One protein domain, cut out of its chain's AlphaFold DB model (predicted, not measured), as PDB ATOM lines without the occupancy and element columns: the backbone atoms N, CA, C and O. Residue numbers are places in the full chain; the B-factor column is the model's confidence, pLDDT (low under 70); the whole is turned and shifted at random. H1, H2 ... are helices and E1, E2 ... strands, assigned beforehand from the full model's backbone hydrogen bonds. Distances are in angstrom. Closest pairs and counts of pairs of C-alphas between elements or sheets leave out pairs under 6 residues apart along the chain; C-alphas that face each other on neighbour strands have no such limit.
ATOM      1  N   PRO A  52       9.364 -67.672 -41.934       91.81
ATOM      2  CA  PRO A  52       8.687 -66.483 -41.449       91.81
ATOM      3  C   PRO A  52       9.339 -65.229 -42.041       91.81
ATOM      4  O   PRO A  52      10.560 -65.167 -42.233       91.81
ATOM      5  N   THR A  53       8.506 -64.240 -42.356       95.50
ATOM      6  CA  THR A  53       8.915 -62.984 -42.986       95.50
ATOM      7  C   THR A  53       8.440 -61.773 -42.189       95.50
ATOM      8  O   THR A  53       7.451 -61.821 -41.457       95.50
ATOM      9  N   GLU A  54       9.149 -60.661 -42.352       95.81
ATOM     10  CA  GLU A  54       8.802 -59.347 -41.810       95.81
ATOM     11  C   GLU A  54       8.888 -58.272 -42.912       95.81
ATOM     12  O   GLU A  54       9.569 -58.471 -43.923       95.81
ATOM     13  N   PRO A  55       8.190 -57.129 -42.786       97.12
ATOM     14  CA  PRO A  55       8.235 -56.086 -43.804       97.12
ATOM     15  C   PRO A  55       9.528 -55.266 -43.717       97.12
ATOM     16  O   PRO A  55       9.871 -54.714 -42.673       97.12
ATOM     17  N   CYS A  56      10.199 -55.078 -44.853       97.56
ATOM     18  CA  CYS A  56      11.362 -54.204 -44.961       97.56
ATOM     19  C   CYS A  56      11.030 -52.778 -44.473       97.56
ATOM     20  O   CYS A  56      10.079 -52.169 -44.978       97.56
ATOM     21  N   PRO A  57      11.852 -52.170 -43.596       96.69
ATOM     22  CA  PRO A  57      11.568 -50.844 -43.045       96.69
ATOM     23  C   PRO A  57      11.578 -49.734 -44.106       96.69
ATOM     24  O   PRO A  57      10.971 -48.679 -43.899       96.69
ATOM     25  N   CYS A  58      12.264 -49.944 -45.232       97.69
ATOM     26  CA  CYS A  58      12.329 -48.986 -46.329       97.69
ATOM     27  C   CYS A  58      11.167 -49.164 -47.318       97.69
ATOM     28  O   CYS A  58      10.365 -48.251 -47.481       97.69
ATOM     29  N   CYS A  59      11.057 -50.331 -47.961       97.75
ATOM     30  CA  CYS A  59      10.116 -50.537 -49.071       97.75
ATOM     31  C   CYS A  59       8.855 -51.338 -48.726       97.75
ATOM     32  O   CYS A  59       7.930 -51.373 -49.535       97.75
ATOM     33  N   GLY A  60       8.810 -51.994 -47.564       97.12
ATOM     34  CA  GLY A  60       7.694 -52.848 -47.150       97.12
ATOM     35  C   GLY A  60       7.645 -54.237 -47.796       97.12
ATOM     36  O   GLY A  60       6.720 -54.984 -47.503       97.12
ATOM     37  N   ALA A  61       8.609 -54.604 -48.649       97.25
ATOM     38  CA  ALA A  61       8.707 -55.965 -49.176       97.25
ATOM     39  C   ALA A  61       9.013 -56.980 -48.068       97.25
ATOM     40  O   ALA A  61       9.719 -56.649 -47.115       97.25
ATOM     41  N   GLU A  62       8.532 -58.211 -48.225       96.75
ATOM     42  CA  GLU A  62       8.830 -59.304 -47.300       96.75
ATOM     43  C   GLU A  62      10.323 -59.655 -47.336       96.75
ATOM     44  O   GLU A  62      10.901 -59.920 -48.394       96.75
ATOM     45  N   ILE A  63      10.951 -59.631 -46.165       96.44
ATOM     46  CA  ILE A  63      12.324 -60.079 -45.916       96.44
ATOM     47  C   ILE A  63      12.293 -61.180 -44.846       96.44
ATOM     48  O   ILE A  63      11.290 -61.288 -44.140       96.44
ATOM     49  N   PRO A  64      13.339 -62.015 -44.710       95.31
ATOM     50  CA  PRO A  64      13.393 -63.013 -43.645       95.31
ATOM     51  C   PRO A  64      13.185 -62.369 -42.274       95.31
ATOM     52  O   PRO A  64      13.773 -61.321 -42.011       95.31
ATOM     53  N   GLU A  65      12.376 -62.996 -41.420       94.69
ATOM     54  CA  GLU A  65      12.178 -62.549 -40.037       94.69
ATOM     55  C   GLU A  65      13.519 -62.486 -39.290       94.69
ATOM     56  O   GLU A  65      14.372 -63.371 -39.436       94.69
ATOM     57  N   ASN A  66      13.698 -61.441 -38.478       92.06
ATOM     58  CA  ASN A  66      14.905 -61.202 -37.687       92.06
ATOM     59  C   ASN A  66      16.199 -61.252 -38.541       92.06
ATOM     60  O   ASN A  66      17.110 -62.055 -38.273       92.06
ATOM     61  N   PRO A  67      16.302 -60.407 -39.584       93.56
ATOM     62  CA  PRO A  67      17.418 -60.408 -40.516       93.56
ATOM     63  C   PRO A  67      18.735 -60.100 -39.794       93.56
ATOM     64  O   PRO A  67      18.787 -59.354 -38.815       93.56
ATOM     65  N   SER A  68      19.844 -60.662 -40.275       92.31
ATOM     66  CA  SER A  68      21.153 -60.351 -39.698       92.31
ATOM     67  C   SER A  68      21.493 -58.871 -39.869       92.31
ATOM     68  O   SER A  68      21.060 -58.225 -40.824       92.31
ATOM     69  N   TRP A  69      22.359 -58.355 -38.995       92.12
ATOM     70  CA  TRP A  69      23.012 -57.070 -39.239       92.12
ATOM     71  C   TRP A  69      23.640 -57.070 -40.636       92.12
ATOM     72  O   TRP A  69      24.316 -58.034 -41.004       92.12
ATOM     73  N   GLY A  70      23.395 -56.020 -41.414       94.12
ATOM     74  CA  GLY A  70      23.948 -55.903 -42.760       94.12
ATOM     75  C   GLY A  70      23.195 -56.715 -43.813       94.12
ATOM     76  O   GLY A  70      23.646 -56.832 -44.951       94.12
ATOM     77  N   TYR A  71      22.047 -57.310 -43.472       97.12
ATOM     78  CA  TYR A  71      21.175 -57.905 -44.480       97.12
ATOM     79  C   TYR A  71      20.718 -56.821 -45.460       97.12
ATOM     80  O   TYR A  71      20.174 -55.798 -45.051       97.12
ATOM     81  N   ILE A  72      20.911 -57.043 -46.758       97.50
ATOM     82  CA  ILE A  72      20.522 -56.086 -47.795       97.50
ATOM     83  C   ILE A  72      19.191 -56.531 -48.387       97.50
ATOM     84  O   ILE A  72      19.093 -57.609 -48.974       97.50
ATOM     85  N   CYS A  73      18.167 -55.684 -48.275       97.56
ATOM     86  CA  CYS A  73      16.876 -55.941 -48.897       97.56
ATOM     87  C   CYS A  73      17.042 -56.017 -50.427       97.56
ATOM     88  O   CYS A  73      17.410 -55.010 -51.038       97.56
ATOM     89  N   PRO A  74      16.713 -57.147 -51.078       96.19
ATOM     90  CA  PRO A  74      16.928 -57.309 -52.517       96.19
ATOM     91  C   PRO A  74      16.018 -56.409 -53.363       96.19
ATOM     92  O   PRO A  74      16.317 -56.156 -54.525       96.19
ATOM     93  N   MET A  75      14.921 -55.908 -52.784       97.19
ATOM     94  CA  MET A  75      13.942 -55.085 -53.496       97.19
ATOM     95  C   MET A  75      14.336 -53.612 -53.579       97.19
ATOM     96  O   MET A  75      14.078 -52.975 -54.593       97.19
ATOM     97  N   CYS A  76      14.937 -53.056 -52.524       97.44
ATOM     98  CA  CYS A  76      15.269 -51.627 -52.472       97.44
ATOM     99  C   CYS A  76      16.760 -51.341 -52.283       97.44
ATOM    100  O   CYS A  76      17.211 -50.246 -52.622       97.44
ATOM    101  N   GLY A  77      17.530 -52.302 -51.773       96.88
ATOM    102  CA  GLY A  77      18.944 -52.144 -51.442       96.88
ATOM    103  C   GLY A  77      19.220 -51.544 -50.062       96.88
ATOM    104  O   GLY A  77      20.377 -51.256 -49.782       96.88
ATOM    105  N   TRP A  78      18.204 -51.335 -49.211       97.56
ATOM    106  CA  TRP A  78      18.418 -50.913 -47.821       97.56
ATOM    107  C   TRP A  78      19.156 -52.002 -47.047       97.56
ATOM    108  O   TRP A  78      18.713 -53.154 -47.034       97.56
ATOM    109  N   GLU A  79      20.246 -51.626 -46.394       97.50
ATOM    110  CA  GLU A  79      21.008 -52.496 -45.508       97.50
ATOM    111  C   GLU A  79      20.481 -52.367 -44.074       97.50
ATOM    112  O   GLU A  79      20.371 -51.258 -43.546       97.50
ATOM    113  N   ILE A  80      20.107 -53.490 -43.452       96.88
ATOM    114  CA  ILE A  80      19.564 -53.518 -42.091       96.88
ATOM    115  C   ILE A  80      20.631 -53.044 -41.108       96.88
ATOM    116  O   ILE A  80      21.675 -53.678 -40.934       96.88
ATOM    117  N   ASP A  81      20.316 -51.933 -40.451       95.38
ATOM    118  CA  ASP A  81      21.155 -51.265 -39.472       95.38
ATOM    119  C   ASP A  81      20.348 -51.043 -38.188       95.38
ATOM    120  O   ASP A  81      19.475 -50.174 -38.114       95.38
ATOM    121  N   TYR A  82      20.633 -51.872 -37.184       94.44
ATOM    122  CA  TYR A  82      19.960 -51.826 -35.889       94.44
ATOM    123  C   TYR A  82      20.366 -50.598 -35.060       94.44
ATOM    124  O   TYR A  82      19.618 -50.200 -34.169       94.44
ATOM    125  N   ASP A  83      21.487 -49.934 -35.375       94.19
ATOM    126  CA  ASP A  83      21.899 -48.721 -34.658       94.19
ATOM    127  C   ASP A  83      20.968 -47.534 -34.941       94.19
ATOM    128  O   ASP A  83      20.938 -46.575 -34.163       94.19
ATOM    129  N   VAL A  84      20.216 -47.566 -36.044       94.25
ATOM    130  CA  VAL A  84      19.249 -46.522 -36.430       94.25
ATOM    131  C   VAL A  84      17.794 -46.978 -36.311       94.25
ATOM    132  O   VAL A  84      16.877 -46.268 -36.735       94.25
ATOM    133  N   GLU A  85      17.556 -48.158 -35.737       92.62
ATOM    134  CA  GLU A  85      16.211 -48.692 -35.557       92.62
ATOM    135  C   GLU A  85      15.364 -47.764 -34.670       92.62
ATOM    136  O   GLU A  85      15.809 -47.249 -33.647       92.62
ATOM    137  N   GLY A  86      14.126 -47.495 -35.091       94.31
ATOM    138  CA  GLY A  86      13.239 -46.549 -34.406       94.31
ATOM    139  C   GLY A  86      13.596 -45.066 -34.597       94.31
ATOM    140  O   GLY A  86      12.795 -44.201 -34.237       94.31
ATOM    141  N   GLU A  87      14.726 -44.748 -35.233       96.81
ATOM    142  CA  GLU A  87      15.196 -43.383 -35.484       96.81
ATOM    143  C   GLU A  87      15.288 -43.095 -36.995       96.81
ATOM    144  O   GLU A  87      16.377 -42.971 -37.554       96.81
ATOM    145  N   PRO A  88      14.158 -42.922 -37.707       96.38
ATOM    146  CA  PRO A  88      14.145 -42.909 -39.171       96.38
ATOM    147  C   PRO A  88      14.911 -41.746 -39.819       96.38
ATOM    148  O   PRO A  88      15.200 -41.801 -41.008       96.38
ATOM    149  N   ASN A  89      15.225 -40.693 -39.059       97.88
ATOM    150  CA  ASN A  89      15.997 -39.540 -39.530       97.88
ATOM    151  C   ASN A  89      17.477 -39.595 -39.108       97.88
ATOM    152  O   ASN A  89      18.234 -38.698 -39.470       97.88
ATOM    153  N   LYS A  90      17.893 -40.602 -38.329       97.81
ATOM    154  CA  LYS A  90      19.299 -40.804 -37.975       97.81
ATOM    155  C   LYS A  90      20.037 -41.373 -39.195       97.81
ATOM    156  O   LYS A  90      19.523 -42.305 -39.817       97.81
ATOM    157  N   PRO A  91      21.200 -40.815 -39.570       97.19
ATOM    158  CA  PRO A  91      21.992 -41.347 -40.670       97.19
ATOM    159  C   PRO A  91      22.568 -42.719 -40.302       97.19
ATOM    160  O   PRO A  91      23.045 -42.909 -39.184       97.19
ATOM    161  N   SER A  92      22.515 -43.654 -41.246       96.56
ATOM    162  CA  SER A  92      23.073 -45.001 -41.122       96.56
ATOM    163  C   SER A  92      24.446 -45.070 -41.781       96.56
ATOM    164  O   SER A  92      24.598 -44.740 -42.962       96.56
ATOM    165  N   ASP A  93      25.440 -45.552 -41.037       94.56
ATOM    166  CA  ASP A  93      26.798 -45.731 -41.556       94.56
ATOM    167  C   ASP A  93      26.843 -46.827 -42.636       94.56
ATOM    168  O   ASP A  93      27.536 -46.670 -43.643       94.56
ATOM    169  N   GLN A  94      26.036 -47.887 -42.492       94.19
ATOM    170  CA  GLN A  94      25.911 -48.956 -43.496       94.19
ATOM    171  C   GLN A  94      25.304 -48.437 -44.809       94.19
ATOM    172  O   GLN A  94      25.717 -48.802 -45.910       94.19
ATOM    173  N   ASN A  95      24.369 -47.490 -44.714       95.81
ATOM    174  CA  ASN A  95      23.684 -46.916 -45.868       95.81
ATOM    175  C   ASN A  95      24.340 -45.616 -46.370       95.81
ATOM    176  O   ASN A  95      23.669 -44.763 -46.949       95.81
ATOM    177  N   HIS A  96      25.664 -45.477 -46.222       94.06
ATOM    178  CA  HIS A  96      26.454 -44.355 -46.763       94.06
ATOM    179  C   HIS A  96      26.027 -42.986 -46.216       94.06
ATOM    180  O   HIS A  96      26.087 -41.977 -46.919       94.06
ATOM    181  N   GLY A  97      25.574 -42.953 -44.963       96.12
ATOM    182  CA  GLY A  97      25.087 -41.749 -44.301       96.12
ATOM    183  C   GLY A  97      23.632 -41.399 -44.615       96.12
ATOM    184  O   GLY A  97      23.163 -40.370 -44.140       96.12
ATOM    185  N   LEU A  98      22.902 -42.227 -45.373       97.12
ATOM    186  CA  LEU A  98      21.464 -42.040 -45.561       97.12
ATOM    187  C   LEU A  98      20.692 -42.326 -44.278       97.12
ATOM    188  O   LEU A  98      20.912 -43.335 -43.607       97.12
ATOM    189  N   SER A  99      19.697 -41.494 -44.004       97.94
ATOM    190  CA  SER A  99      18.616 -41.837 -43.088       97.94
ATOM    191  C   SER A  99      17.582 -42.752 -43.754       97.94
ATOM    192  O   SER A  99      17.414 -42.762 -44.978       97.94
ATOM    193  N   LEU A 100      16.824 -43.500 -42.948       97.81
ATOM    194  CA  LEU A 100      15.735 -44.344 -43.447       97.81
ATOM    195  C   LEU A 100      14.658 -43.519 -44.173       97.81
ATOM    196  O   LEU A 100      14.077 -43.976 -45.158       97.81
ATOM    197  N   THR A 101      14.393 -42.294 -43.712       98.12
ATOM    198  CA  THR A 101      13.493 -41.353 -44.386       98.12
ATOM    199  C   THR A 101      13.993 -41.036 -45.794       98.12
ATOM    200  O   THR A 101      13.230 -41.181 -46.747       98.12
ATOM    201  N   GLU A 102      15.261 -40.656 -45.960       98.00
ATOM    202  CA  GLU A 102      15.846 -40.375 -47.282       98.00
ATOM    203  C   GLU A 102      15.843 -41.611 -48.182       98.00
ATOM    204  O   GLU A 102      15.468 -41.523 -49.350       98.00
ATOM    205  N   ALA A 103      16.170 -42.782 -47.635       97.81
ATOM    206  CA  ALA A 103      16.126 -44.038 -48.373       97.81
ATOM    207  C   ALA A 103      14.720 -44.369 -48.893       97.81
ATOM    208  O   ALA A 103      14.579 -44.781 -50.044       97.81
ATOM    209  N   ARG A 104      13.671 -44.138 -48.090       98.06
ATOM    210  CA  ARG A 104      12.268 -44.278 -48.525       98.06
ATOM    211  C   ARG A 104      11.948 -43.340 -49.685       98.06
ATOM    212  O   ARG A 104      11.379 -43.783 -50.680       98.06
ATOM    213  N   TRP A 105      12.338 -42.067 -49.591       98.00
ATOM    214  CA  TRP A 105      12.151 -41.100 -50.681       98.00
ATOM    215  C   TRP A 105      12.868 -41.534 -51.960       98.00
ATOM    216  O   TRP A 105      12.274 -41.483 -53.040       98.00
ATOM    217  N   ASN A 106      14.108 -42.007 -51.840       97.38
ATOM    218  CA  ASN A 106      14.884 -42.510 -52.967       97.38
ATOM    219  C   ASN A 106      14.209 -43.728 -53.600       97.38
ATOM    220  O   ASN A 106      13.997 -43.741 -54.810       97.38
ATOM    221  N   PHE A 107      13.788 -44.706 -52.795       97.62
ATOM    222  CA  PHE A 107      13.109 -45.893 -53.303       97.62
ATOM    223  C   PHE A 107      11.802 -45.542 -54.022       97.62
ATOM    224  O   PHE A 107      11.580 -46.000 -55.139       97.62
ATOM    225  N   HIS A 108      10.971 -44.670 -53.446       96.69
ATOM    226  CA  HIS A 108       9.739 -44.222 -54.101       96.69
ATOM    227  C   HIS A 108       9.986 -43.459 -55.409       96.69
ATOM    228  O   HIS A 108       9.147 -43.507 -56.304       96.69
ATOM    229  N   SER A 109      11.117 -42.761 -55.524       96.56
ATOM    230  CA  SER A 109      11.435 -41.935 -56.694       96.56
ATOM    231  C   SER A 109      12.167 -42.709 -57.795       96.56
ATOM    232  O   SER A 109      11.967 -42.428 -58.975       96.56
ATOM    233  N   PHE A 110      13.018 -43.667 -57.422       95.62
ATOM    234  CA  PHE A 110      13.990 -44.303 -58.320       95.62
ATOM    235  C   PHE A 110      13.963 -45.838 -58.294       95.62
ATOM    236  O   PHE A 110      14.688 -46.464 -59.061       95.62
ATOM    237  N   GLY A 111      13.179 -46.459 -57.411       95.56
ATOM    238  CA  GLY A 111      13.156 -47.915 -57.229       95.56
ATOM    239  C   GLY A 111      14.363 -48.482 -56.472       95.56
ATOM    240  O   GLY A 111      14.500 -49.694 -56.361       95.56
ATOM    241  N   THR A 112      15.244 -47.637 -55.927       96.00
ATOM    242  CA  THR A 112      16.393 -48.049 -55.106       96.00
ATOM    243  C   THR A 112      16.736 -46.988 -54.059       96.00
ATOM    244  O   THR A 112      16.484 -45.802 -54.273       96.00
ATOM    245  N   VAL A 113      17.336 -47.391 -52.937       97.19
ATOM    246  CA  VAL A 113      17.801 -46.464 -51.892       97.19
ATOM    247  C   VAL A 113      19.022 -45.647 -52.311       97.19
ATOM    248  O   VAL A 113      19.191 -44.532 -51.827       97.19
ATOM    249  N   ALA A 114      19.850 -46.171 -53.219       93.38
ATOM    250  CA  ALA A 114      21.127 -45.576 -53.617       93.38
ATOM    251  C   ALA A 114      21.198 -45.365 -55.144       93.38
ATOM    252  O   ALA A 114      21.999 -46.011 -55.823       93.38
ATOM    253  N   PRO A 115      20.378 -44.461 -55.717       92.94
ATOM    254  CA  PRO A 115      20.292 -44.258 -57.169       92.94
ATOM    255  C   PRO A 115      21.627 -43.864 -57.815       92.94
ATOM    256  O   PRO A 115      21.881 -44.213 -58.968       92.94
ATOM    257  N   TRP A 116      22.520 -43.198 -57.077       89.50
ATOM    258  CA  TRP A 116      23.856 -42.841 -57.568       89.50
ATOM    259  C   TRP A 116      24.703 -44.063 -57.945       89.50
ATOM    260  O   TRP A 116      25.439 -43.996 -58.924       89.50
ATOM    261  N   ARG A 117      24.538 -45.207 -57.261       84.12
ATOM    262  CA  ARG A 117      25.271 -46.446 -57.583       84.12
ATOM    263  C   ARG A 117      24.915 -47.014 -58.959       84.12
ATOM    264  O   ARG A 117      25.699 -47.767 -59.531       84.12
ATOM    265  N   ILE A 118      23.738 -46.678 -59.486       78.44
ATOM    266  CA  ILE A 118      23.315 -47.086 -60.831       78.44
ATOM    267  C   ILE A 118      23.924 -46.145 -61.877       78.44
ATOM    268  O   ILE A 118      24.358 -46.597 -62.931       78.44
ATOM    269  N   ILE A 119      24.000 -44.846 -61.571       76.75
ATOM    270  CA  ILE A 119      24.500 -43.812 -62.489       76.75
ATOM    271  C   ILE A 119      26.017 -43.925 -62.696       76.75
ATOM    272  O   ILE A 119      26.495 -43.721 -63.804       76.75
TER     273      ILE A 119
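AT A GLANCE: This is residues 52 to 119 of the 122 residues of the protein "Cys_rich_CPCC domain-containing protein" of Butyricicoccus sp. AM05-1 (UniProt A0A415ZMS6). This model has little regular structure: a small strand hairpin, E1 and E2, lies toward one end and helix H1 toward the other, with the long looping stretch of residues 65 to 99 filling much of the space between. The short helix H2 ends the printed part. The 68 printed residues run E1, E2, H1, H2, with an antiparallel sheet of order E1 - E2; the class is mixed, with 21 residues in named elements. The whole is compact, radius of gyration of the C-alphas 11.0 A, yet elongated, spanning 34 by 21 by 15 A.

IN THESE COORDINATES: Find C-alpha 53 at (8.915, -62.984, -42.986), where E1, residues 53 to 55, begins; E2 is residues 62 to 64. H1, residues 100 to 110, runs 15.0 A; H2, residues 116 to 119, ends at (24.500, -43.812, -62.489).

HOW THE PARTS SIT: In the hairpin E1 and E2, look for N 54 and O 63, 2.9 A apart, within hydrogen-bond range. Every O i to N i+4 pair in H1 is within range; H2 is too short for one. H1 and H2 are apart.

THE WHOLE: The C-alphas farthest apart, Pro 52 and Ile 119, are 34.7 A apart. The printed part has no cut; E2 to H1 is a long link. No printed residue is under 70 in pLDDT.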